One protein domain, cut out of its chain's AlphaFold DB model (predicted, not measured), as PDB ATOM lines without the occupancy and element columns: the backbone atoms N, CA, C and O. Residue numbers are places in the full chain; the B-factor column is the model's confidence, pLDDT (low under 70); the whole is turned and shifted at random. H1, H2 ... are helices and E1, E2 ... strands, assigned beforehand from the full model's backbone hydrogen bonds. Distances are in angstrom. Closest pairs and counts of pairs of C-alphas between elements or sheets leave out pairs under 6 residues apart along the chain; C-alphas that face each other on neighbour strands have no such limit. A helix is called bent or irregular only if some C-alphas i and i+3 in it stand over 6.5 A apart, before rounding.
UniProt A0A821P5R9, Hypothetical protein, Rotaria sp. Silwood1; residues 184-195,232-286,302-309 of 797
ATOM      1  N   LYS A 184      51.789 -37.560 -62.538       96.19
ATOM      2  CA  LYS A 184      50.823 -36.458 -62.417       96.19
ATOM      3  C   LYS A 184      49.510 -36.888 -61.768       96.19
ATOM      4  O   LYS A 184      48.812 -36.042 -61.216       96.19
ATOM      5  N   ARG A 185      49.159 -38.175 -61.827       96.12
ATOM      6  CA  ARG A 185      47.920 -38.735 -61.271       96.12
ATOM      7  C   ARG A 185      48.195 -39.931 -60.365       96.12
ATOM      8  O   ARG A 185      49.074 -40.737 -60.654       96.12
ATOM      9  N   LEU A 186      47.381 -40.073 -59.318       97.38
ATOM     10  CA  LEU A 186      47.210 -41.319 -58.566       97.38
ATOM     11  C   LEU A 186      45.721 -41.639 -58.389       97.38
ATOM     12  O   LEU A 186      44.977 -40.847 -57.815       97.38
ATOM     13  N   ASP A 187      45.298 -42.806 -58.873       96.56
ATOM     14  CA  ASP A 187      43.917 -43.299 -58.852       96.56
ATOM     15  C   ASP A 187      43.770 -44.498 -57.891       96.56
ATOM     16  O   ASP A 187      43.709 -45.658 -58.308       96.56
ATOM     17  N   ILE A 188      43.764 -44.212 -56.582       97.25
ATOM     18  CA  ILE A 188      43.774 -45.194 -55.485       97.25
ATOM     19  C   ILE A 188      42.344 -45.630 -55.161       97.25
ATOM     20  O   ILE A 188      41.569 -44.891 -54.549       97.25
ATOM     21  N   LYS A 189      41.970 -46.850 -55.558       94.19
ATOM     22  CA  LYS A 189      40.571 -47.308 -55.516       94.19
ATOM     23  C   LYS A 189      40.281 -48.249 -54.348       94.19
ATOM     24  O   LYS A 189      39.166 -48.763 -54.275       94.19
ATOM     25  N   GLN A 190      41.258 -48.483 -53.478       93.62
ATOM     26  CA  GLN A 190      41.085 -49.047 -52.142       93.62
ATOM     27  C   GLN A 190      42.239 -48.624 -51.227       93.62
ATOM     28  O   GLN A 190      43.331 -48.326 -51.711       93.62
ATOM     29  N   LEU A 191      42.015 -48.672 -49.918       92.62
ATOM     30  CA  LEU A 191      43.049 -48.548 -48.892       92.62
ATOM     31  C   LEU A 191      42.811 -49.632 -47.842       92.62
ATOM     32  O   LEU A 191      41.673 -49.829 -47.420       92.62
ATOM     33  N   LEU A 192      43.869 -50.340 -47.438       89.69
ATOM     34  CA  LEU A 192      43.778 -51.380 -46.413       89.69
ATOM     35  C   LEU A 192      44.015 -50.769 -45.019       89.69
ATOM     36  O   LEU A 192      44.950 -49.972 -44.867       89.69
ATOM     37  N   PRO A 193      43.219 -51.129 -43.998       84.56
ATOM     38  CA  PRO A 193      43.512 -50.771 -42.615       84.56
ATOM     39  C   PRO A 193      44.659 -51.635 -42.050       84.56
ATOM     40  O   PRO A 193      45.022 -52.660 -42.639       84.56
ATOM     41  N   PRO A 194      45.230 -51.272 -40.885       81.69
ATOM     42  CA  PRO A 194      46.024 -52.186 -40.073       81.69
ATOM     43  C   PRO A 194      45.268 -53.497 -39.830       81.69
ATOM     44  O   PRO A 194      44.077 -53.484 -39.523       81.69
ATOM     45  N   VAL A 195      45.969 -54.630 -39.894       75.06
ATOM     46  CA  VAL A 195      45.403 -55.910 -39.443       75.06
ATOM     47  C   VAL A 195      45.293 -55.883 -37.921       75.06
ATOM     48  O   VAL A 195      46.307 -55.779 -37.225       75.06
ATOM     49  N   HIS A 232      44.930 -45.742 -41.992       88.00
ATOM     50  CA  HIS A 232      45.223 -46.171 -43.365       88.00
ATOM     51  C   HIS A 232      46.640 -45.691 -43.778       88.00
ATOM     52  O   HIS A 232      47.450 -45.298 -42.934       88.00
ATOM     53  N   PHE A 233      46.977 -45.741 -45.072       90.19
ATOM     54  CA  PHE A 233      48.252 -45.260 -45.631       90.19
ATOM     55  C   PHE A 233      48.495 -43.751 -45.382       90.19
ATOM     56  O   PHE A 233      47.630 -42.923 -45.673       90.19
ATOM     57  N   ASP A 234      49.689 -43.373 -44.899       90.19
ATOM     58  CA  ASP A 234      50.071 -41.963 -44.705       90.19
ATOM     59  C   ASP A 234      50.700 -41.359 -45.972       90.19
ATOM     60  O   ASP A 234      51.887 -41.524 -46.269       90.19
ATOM     61  N   PHE A 235      49.894 -40.586 -46.698       91.94
ATOM     62  CA  PHE A 235      50.305 -39.862 -47.900       91.94
ATOM     63  C   PHE A 235      51.326 -38.730 -47.645       91.94
ATOM     64  O   PHE A 235      51.932 -38.254 -48.606       91.94
ATOM     65  N   THR A 236      51.566 -38.302 -46.393       90.00
ATOM     66  CA  THR A 236      52.381 -37.110 -46.065       90.00
ATOM     67  C   THR A 236      53.781 -37.160 -46.680       90.00
ATOM     68  O   THR A 236      54.281 -36.145 -47.161       90.00
ATOM     69  N   GLU A 237      54.446 -38.315 -46.638       87.81
ATOM     70  CA  GLU A 237      55.816 -38.450 -47.149       87.81
ATOM     71  C   GLU A 237      55.843 -38.755 -48.656       87.81
ATOM     72  O   GLU A 237      56.767 -38.343 -49.354       87.81
ATOM     73  N   LEU A 238      54.799 -39.403 -49.185       91.94
ATOM     74  CA  LEU A 238      54.650 -39.654 -50.620       91.94
ATOM     75  C   LEU A 238      54.517 -38.337 -51.402       91.94
ATOM     76  O   LEU A 238      55.259 -38.110 -52.353       91.94
ATOM     77  N   ILE A 239      53.625 -37.444 -50.963       92.69
ATOM     78  CA  ILE A 239      53.308 -36.179 -51.651       92.69
ATOM     79  C   ILE A 239      54.537 -35.271 -51.812       92.69
ATOM     80  O   ILE A 239      54.713 -34.662 -52.864       92.69
ATOM     81  N   LYS A 240      55.437 -35.220 -50.822       91.00
ATOM     82  CA  LYS A 240      56.686 -34.433 -50.912       91.00
ATOM     83  C   LYS A 240      57.601 -34.872 -52.056       91.00
ATOM     84  O   LYS A 240      58.377 -34.063 -52.553       91.00
ATOM     85  N   ASN A 241      57.530 -36.147 -52.432       92.25
ATOM     86  CA  ASN A 241      58.372 -36.768 -53.448       92.25
ATOM     87  C   ASN A 241      57.667 -36.855 -54.817       92.25
ATOM     88  O   ASN A 241      58.225 -37.424 -55.750       92.25
ATOM     89  N   LEU A 242      56.470 -36.267 -54.960       95.06
ATOM     90  CA  LEU A 242      55.691 -36.209 -56.203       95.06
ATOM     91  C   LEU A 242      55.429 -34.745 -56.621       95.06
ATOM     92  O   LEU A 242      54.298 -34.264 -56.530       95.06
ATOM     93  N   PRO A 243      56.457 -34.009 -57.088       91.25
ATOM     94  CA  PRO A 243      56.364 -32.568 -57.353       91.25
ATOM     95  C   PRO A 243      55.443 -32.198 -58.526       91.25
ATOM     96  O   PRO A 243      55.103 -31.027 -58.669       91.25
ATOM     97  N   ASN A 244      55.051 -33.174 -59.352       94.69
ATOM     98  CA  ASN A 244      54.218 -32.989 -60.540       94.69
ATOM     99  C   ASN A 244      52.760 -33.455 -60.339       94.69
ATOM    100  O   ASN A 244      52.005 -33.469 -61.307       94.69
ATOM    101  N   LEU A 245      52.345 -33.842 -59.122       97.12
ATOM    102  CA  LEU A 245      51.009 -34.402 -58.883       97.12
ATOM    103  C   LEU A 245      49.904 -33.342 -59.068       97.12
ATOM    104  O   LEU A 245      49.789 -32.399 -58.282       97.12
ATOM    105  N   GLU A 246      49.075 -33.524 -60.095       97.25
ATOM    106  CA  GLU A 246      47.925 -32.684 -60.453       97.25
ATOM    107  C   GLU A 246      46.578 -33.333 -60.074       97.25
ATOM    108  O   GLU A 246      45.632 -32.610 -59.752       97.25
ATOM    109  N   GLU A 247      46.479 -34.668 -60.074       98.12
ATOM    110  CA  GLU A 247      45.242 -35.422 -59.807       98.12
ATOM    111  C   GLU A 247      45.431 -36.458 -58.681       98.12
ATOM    112  O   GLU A 247      46.325 -37.304 -58.739       98.12
ATOM    113  N   LEU A 248      44.562 -36.436 -57.666       98.06
ATOM    114  CA  LEU A 248      44.545 -37.423 -56.580       98.06
ATOM    115  C   LEU A 248      43.124 -37.955 -56.382       98.06
ATOM    116  O   LEU A 248      42.236 -37.216 -55.951       98.06
ATOM    117  N   HIS A 249      42.902 -39.230 -56.698       98.12
ATOM    118  CA  HIS A 249      41.629 -39.914 -56.476       98.12
ATOM    119  C   HIS A 249      41.796 -40.983 -55.393       98.12
ATOM    120  O   HIS A 249      42.741 -41.771 -55.440       98.12
ATOM    121  N   LEU A 250      40.885 -40.999 -54.418       97.19
ATOM    122  CA  LEU A 250      40.942 -41.846 -53.229       97.19
ATOM    123  C   LEU A 250      39.594 -42.529 -52.958       97.19
ATOM    124  O   LEU A 250      38.529 -41.907 -53.034       97.19
ATOM    125  N   VAL A 251      39.668 -43.798 -52.554       95.69
ATOM    126  CA  VAL A 251      38.585 -44.553 -51.913       95.69
ATOM    127  C   VAL A 251      39.090 -45.097 -50.580       95.69
ATOM    128  O   VAL A 251      39.928 -45.998 -50.555       95.69
ATOM    129  N   TYR A 252      38.553 -44.584 -49.476       91.62
ATOM    130  CA  TYR A 252      38.745 -45.179 -48.153       91.62
ATOM    131  C   TYR A 252      37.774 -46.346 -47.980       91.62
ATOM    132  O   TYR A 252      36.602 -46.168 -47.642       91.62
ATOM    133  N   GLY A 253      38.275 -47.540 -48.279       88.25
ATOM    134  CA  GLY A 253      37.562 -48.803 -48.165       88.25
ATOM    135  C   GLY A 253      38.289 -49.932 -48.892       88.25
ATOM    136  O   GLY A 253      39.072 -49.673 -49.805       88.25
ATOM    137  N   VAL A 254      38.012 -51.178 -48.513       86.75
ATOM    138  CA  VAL A 254      38.622 -52.383 -49.105       86.75
ATOM    139  C   VAL A 254      37.718 -52.995 -50.186       86.75
ATOM    140  O   VAL A 254      36.494 -53.008 -50.055       86.75
ATOM    141  N   LYS A 255      38.289 -53.540 -51.268       85.69
ATOM    142  CA  LYS A 255      37.534 -54.344 -52.246       85.69
ATOM    143  C   LYS A 255      37.704 -55.833 -51.974       85.69
ATOM    144  O   LYS A 255      38.797 -56.303 -51.690       85.69
ATOM    145  N   GLY A 256      36.634 -56.594 -52.198       76.38
ATOM    146  CA  GLY A 256      36.726 -58.052 -52.292       76.38
ATOM    147  C   GLY A 256      37.118 -58.754 -50.988       76.38
ATOM    148  O   GLY A 256      37.751 -59.799 -51.057       76.38
ATOM    149  N   CYS A 257      36.713 -58.222 -49.827       68.19
ATOM    150  CA  CYS A 257      37.056 -58.733 -48.485       68.19
ATOM    151  C   CYS A 257      36.714 -60.223 -48.249       68.19
ATOM    152  O   CYS A 257      37.176 -60.829 -47.283       68.19
ATOM    153  N   GLY A 258      35.901 -60.829 -49.122       71.88
ATOM    154  CA  GLY A 258      35.540 -62.241 -49.065       71.88
ATOM    155  C   GLY A 258      34.751 -62.563 -47.800       71.88
ATOM    156  O   GLY A 258      33.783 -61.877 -47.481       71.88
ATOM    157  N   MET A 259      35.178 -63.604 -47.085       70.75
ATOM    158  CA  MET A 259      34.601 -63.990 -45.791       70.75
ATOM    159  C   MET A 259      35.130 -63.144 -44.621       70.75
ATOM    160  O   MET A 259      34.520 -63.139 -43.557       70.75
ATOM    161  N   ASN A 260      36.232 -62.410 -44.810       69.19
ATOM    162  CA  ASN A 260      36.888 -61.614 -43.770       69.19
ATOM    163  C   ASN A 260      36.352 -60.172 -43.796       69.19
ATOM    164  O   ASN A 260      37.112 -59.216 -43.929       69.19
ATOM    165  N   PHE A 261      35.027 -60.018 -43.773       72.44
ATOM    166  CA  PHE A 261      34.365 -58.717 -43.832       72.44
ATOM    167  C   PHE A 261      34.259 -58.080 -42.441       72.44
ATOM    168  O   PHE A 261      33.731 -58.696 -41.520       72.44
ATOM    169  N   ASP A 262      34.670 -56.816 -42.335       72.56
ATOM    170  CA  ASP A 262      34.433 -55.956 -41.174       72.56
ATOM    171  C   ASP A 262      34.018 -54.546 -41.650       72.56
ATOM    172  O   ASP A 262      34.492 -54.057 -42.679       72.56
ATOM    173  N   TRP A 263      33.129 -53.877 -40.912       70.88
ATOM    174  CA  TRP A 263      32.679 -52.509 -41.197       70.88
ATOM    175  C   TRP A 263      33.781 -51.452 -41.023       70.88
ATOM    176  O   TRP A 263      33.743 -50.419 -41.714       70.88
ATOM    177  N   ASN A 264      34.761 -51.730 -40.156       73.88
ATOM    178  CA  ASN A 264      35.937 -50.906 -39.878       73.88
ATOM    179  C   ASN A 264      36.821 -50.754 -41.128       73.88
ATOM    180  O   ASN A 264      37.360 -49.677 -41.374       73.88
ATOM    181  N   MET A 265      36.863 -51.774 -42.001       76.56
ATOM    182  CA  MET A 265      37.580 -51.758 -43.294       76.56
ATOM    183  C   MET A 265      37.050 -50.731 -44.307       76.56
ATOM    184  O   MET A 265      37.547 -50.650 -45.426       76.56
ATOM    185  N   PHE A 266      36.011 -49.975 -43.950       81.44
ATOM    186  CA  PHE A 266      35.401 -48.943 -44.782       81.44
ATOM    187  C   PHE A 266      35.314 -47.594 -44.055       81.44
ATOM    188  O   PHE A 266      34.556 -46.721 -44.473       81.44
ATOM    189  N   GLU A 267      35.995 -47.415 -42.920       82.31
ATOM    190  CA  GLU A 267      36.031 -46.132 -42.217       82.31
ATOM    191  C   GLU A 267      37.168 -45.229 -42.696       82.31
ATOM    192  O   GLU A 267      38.322 -45.412 -42.337       82.31
ATOM    193  N   PHE A 268      36.828 -44.149 -43.396       90.38
ATOM    194  CA  PHE A 268      37.684 -42.965 -43.423       90.38
ATOM    195  C   PHE A 268      37.724 -42.375 -42.009       90.38
ATOM    196  O   PHE A 268      36.697 -41.879 -41.536       90.38
ATOM    197  N   THR A 269      38.841 -42.434 -41.283       89.88
ATOM    198  CA  THR A 269      38.852 -41.967 -39.885       89.88
ATOM    199  C   THR A 269      39.026 -40.447 -39.769       89.88
ATOM    200  O   THR A 269      39.360 -39.733 -40.720       89.88
ATOM    201  N   LYS A 270      38.835 -39.910 -38.556       90.44
ATOM    202  CA  LYS A 270      39.167 -38.509 -38.230       90.44
ATOM    203  C   LYS A 270      40.646 -38.189 -38.505       90.44
ATOM    204  O   LYS A 270      40.967 -37.057 -38.862       90.44
ATOM    205  N   LYS A 271      41.527 -39.174 -38.335       89.06
ATOM    206  CA  LYS A 271      42.982 -39.066 -38.474       89.06
ATOM    207  C   LYS A 271      43.409 -39.156 -39.933       89.06
ATOM    208  O   LYS A 271      44.196 -38.325 -40.377       89.06
ATOM    209  N   ASP A 272      42.797 -40.057 -40.700       92.31
ATOM    210  CA  ASP A 272      42.934 -40.089 -42.158       92.31
ATOM    211  C   ASP A 272      42.518 -38.749 -42.774       92.31
ATOM    212  O   ASP A 272      43.219 -38.199 -43.620       92.31
ATOM    213  N   CYS A 273      41.426 -38.154 -42.281       94.94
ATOM    214  CA  CYS A 273      40.991 -36.826 -42.703       94.94
ATOM    215  C   CYS A 273      42.002 -35.715 -42.356       94.94
ATOM    216  O   CYS A 273      42.137 -34.761 -43.123       94.94
ATOM    217  N   GLN A 274      42.726 -35.817 -41.235       94.19
ATOM    218  CA  GLN A 274      43.802 -34.879 -40.879       94.19
ATOM    219  C   GLN A 274      45.038 -35.063 -41.768       94.19
ATOM    220  O   GLN A 274      45.612 -34.072 -42.225       94.19
ATOM    221  N   ILE A 275      45.423 -36.313 -42.047       93.44
ATOM    222  CA  ILE A 275      46.507 -36.655 -42.977       93.44
ATOM    223  C   ILE A 275      46.175 -36.116 -44.371       93.44
ATOM    224  O   ILE A 275      46.967 -35.362 -44.934       93.44
ATOM    225  N   LEU A 276      44.986 -36.415 -44.898       95.88
ATOM    226  CA  LEU A 276      44.560 -35.969 -46.221       95.88
ATOM    227  C   LEU A 276      44.485 -34.441 -46.321       95.88
ATOM    228  O   LEU A 276      44.998 -33.873 -47.281       95.88
ATOM    229  N   ALA A 277      43.917 -33.755 -45.322       96.06
ATOM    230  CA  ALA A 277      43.860 -32.294 -45.323       96.06
ATOM    231  C   ALA A 277      45.258 -31.658 -45.354       96.06
ATOM    232  O   ALA A 277      45.493 -30.728 -46.122       96.06
ATOM    233  N   LYS A 278      46.210 -32.205 -44.589       94.75
ATOM    234  CA  LYS A 278      47.622 -31.796 -44.601       94.75
ATOM    235  C   LYS A 278      48.304 -32.093 -45.943       94.75
ATOM    236  O   LYS A 278      49.050 -31.251 -46.433       94.75
ATOM    237  N   CYS A 279      48.026 -33.243 -46.554       94.50
ATOM    238  CA  CYS A 279      48.548 -33.619 -47.872       94.50
ATOM    239  C   CYS A 279      48.061 -32.664 -48.966       94.50
ATOM    240  O   CYS A 279      48.874 -32.117 -49.708       94.50
ATOM    241  N   VAL A 280      46.755 -32.386 -49.005       95.56
ATOM    242  CA  VAL A 280      46.148 -31.385 -49.894       95.56
ATOM    243  C   VAL A 280      46.744 -30.000 -49.631       95.56
ATOM    244  O   VAL A 280      47.167 -29.333 -50.566       95.56
ATOM    245  N   GLN A 281      46.884 -29.587 -48.365       94.38
ATOM    246  CA  GLN A 281      47.501 -28.304 -48.018       94.38
ATOM    247  C   GLN A 281      48.950 -28.187 -48.533       94.38
ATOM    248  O   GLN A 281      49.383 -27.084 -48.877       94.38
ATOM    249  N   GLN A 282      49.706 -29.287 -48.591       93.50
ATOM    250  CA  GLN A 282      51.092 -29.313 -49.071       93.50
ATOM    251  C   GLN A 282      51.203 -29.418 -50.601       93.50
ATOM    252  O   GLN A 282      52.091 -28.795 -51.184       93.50
ATOM    253  N   CYS A 283      50.296 -30.140 -51.263       95.56
ATOM    254  CA  CYS A 283      50.335 -30.428 -52.698       95.56
ATOM    255  C   CYS A 283      49.883 -29.232 -53.558       95.56
ATOM    256  O   CYS A 283      48.823 -29.253 -54.177       95.56
ATOM    257  N   LYS A 284      50.692 -28.165 -53.631       93.88
ATOM    258  CA  LYS A 284      50.328 -26.909 -54.328       93.88
ATOM    259  C   LYS A 284      50.079 -27.046 -55.838       93.88
ATOM    260  O   LYS A 284      49.530 -26.124 -56.438       93.88
ATOM    261  N   THR A 285      50.437 -28.170 -56.446       96.25
ATOM    262  CA  THR A 285      50.118 -28.542 -57.833       96.25
ATOM    263  C   THR A 285      48.743 -29.199 -58.001       96.25
ATOM    264  O   THR A 285      48.287 -29.326 -59.132       96.25
ATOM    265  N   LEU A 286      48.058 -29.585 -56.917       97.62
ATOM    266  CA  LEU A 286      46.823 -30.368 -56.975       97.62
ATOM    267  C   LEU A 286      45.656 -29.572 -57.583       97.62
ATOM    268  O   LEU A 286      45.165 -28.595 -57.009       97.62
ATOM    269  N   ARG A 302      34.064 -30.769 -43.127       97.62
ATOM    270  CA  ARG A 302      34.361 -29.498 -42.454       97.62
ATOM    271  C   ARG A 302      35.839 -29.372 -42.089       97.62
ATOM    272  O   ARG A 302      36.393 -28.289 -42.265       97.62
ATOM    273  N   MET A 303      36.467 -30.443 -41.602       96.94
ATOM    274  CA  MET A 303      37.906 -30.490 -41.328       96.94
ATOM    275  C   MET A 303      38.717 -30.366 -42.621       96.94
ATOM    276  O   MET A 303      39.531 -29.455 -42.734       96.94
ATOM    277  N   LEU A 304      38.427 -31.192 -43.631       97.06
ATOM    278  CA  LEU A 304      39.100 -31.164 -44.933       97.06
ATOM    279  C   LEU A 304      39.011 -29.786 -45.609       97.06
ATOM    280  O   LEU A 304      40.006 -29.288 -46.135       97.06
ATOM    281  N   ILE A 305      37.848 -29.126 -45.540       96.50
ATOM    282  CA  ILE A 305      37.693 -27.760 -46.049       96.50
ATOM    283  C   ILE A 305      38.488 -26.755 -45.214       96.50
ATOM    284  O   ILE A 305      39.233 -25.971 -45.792       96.50
ATOM    285  N   ARG A 306      38.357 -26.764 -43.881       94.81
ATOM    286  CA  ARG A 306      39.030 -25.798 -42.992       94.81
ATOM    287  C   ARG A 306      40.556 -25.882 -43.080       94.81
ATOM    288  O   ARG A 306      41.204 -24.842 -43.061       94.81
ATOM    289  N   ASP A 307      41.091 -27.098 -43.138       94.31
ATOM    290  CA  ASP A 307      42.515 -27.366 -42.938       94.31
ATOM    291  C   ASP A 307      43.277 -27.581 -44.260       94.31
ATOM    292  O   ASP A 307      44.483 -27.342 -44.299       94.31
ATOM    293  N   GLY A 308      42.602 -28.002 -45.341       93.56
ATOM    294  CA  GLY A 308      43.235 -28.343 -46.625       93.56
ATOM    295  C   GLY A 308      42.749 -27.553 -47.846       93.56
ATOM    296  O   GLY A 308      43.575 -27.074 -48.620       93.56
ATOM    297  N   LEU A 309      41.429 -27.430 -48.045       95.56
ATOM    298  CA  LEU A 309      40.858 -26.915 -49.307       95.56
ATOM    299  C   LEU A 309      40.616 -25.398 -49.332       95.56
ATOM    300  O   LEU A 309      40.552 -24.820 -50.419       95.56
TER     301      LEU A 309
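This is residues 184 to 195, 232 to 286 and 302 to 309 of the 797 residues of the protein "Hypothetical protein" of Rotaria sp. Silwood1 (UniProt A0A821P5R9). A short ladder of two parallel strands, E1 and E2, forms one side of an elongated body, and the helices H1, H3 and H4 form a side-by-side set, running the same way, with H3 between the other two. At one end of the long axis the chain swings out through a long loop, residues 251 to 262, and comes back through the small helix H2 to H3. The printed part has 75 residues with two named strands and four named helices, in the order E1, H1, E2, H2, H3, H4, and its class is mixed, helices and strands. It is only just compact, close to loose, with a radius of gyration of the C-alphas of 13.3 A, and the C-alphas span 41 by 26 by 17 A.

Find C-alpha 185 at (47.920, -38.735, -61.271), where strand E1 begins; it runs over residues 185 to 188, 9.6 A. Its neighbour E2 is residues 247 to 250, 10.2 A. Now go to C-alpha 270 at (39.167, -38.509, -38.230): from there H3, the longest helix, runs through residues 270 to 282, 18.6 A. H1 is residues 235 to 240, 8.9 A, and H2 is residues 263 to 266, 5.7 A. H4, residues 302 to 309, covers 9.8 A and ends at C-alpha 309 at (40.858, -26.915, -49.307); it is only just irregular, with C-alphas 306 and 309 6.7 A apart.

Look first at E1 and E2, which are parallel, with 4 degrees between their directions; C-alphas 185 and 247 face each other at 4.5 A. N 188 and O 249 are within hydrogen-bond range at 2.9 A, and so are N 249 and O 186 at 2.9 A. Both strands are apart from H3 and from H4. H3 touches H1 at a shallow tilt of 9 degrees, the same way; their closest C-alphas, of Thr 236 and Cys 279, are 5.5 A apart. H3 also touches H4 at a shallow tilt of 23 degrees, the same way, with the closest C-alphas, of Ala 277 and Gly 308, at 4.2 A. H1 and H4 are apart. H2 touches no helix and is apart from H3. In H3 and H4 each O i to N i+4 pair is within hydrogen-bond range; in H1 1 of 2 is, and H2 is too short for such a pair.

The two C-alphas farthest apart, of Met 259 and Lys 284, are 41.2 A from each other. Residues 196 to 231 are not printed, with 10.5 A from C-alpha 195 to C-alpha 232; residues 287 to 301 are not printed either, with 19.2 A from C-alpha 286 to C-alpha 302. Of the links that are printed whole, E2 to H2 is long, H1 to E2 short and H2 to H3 tight. The mean pLDDT of the printed part is 90.0, and residues 257 and 260 are under 70.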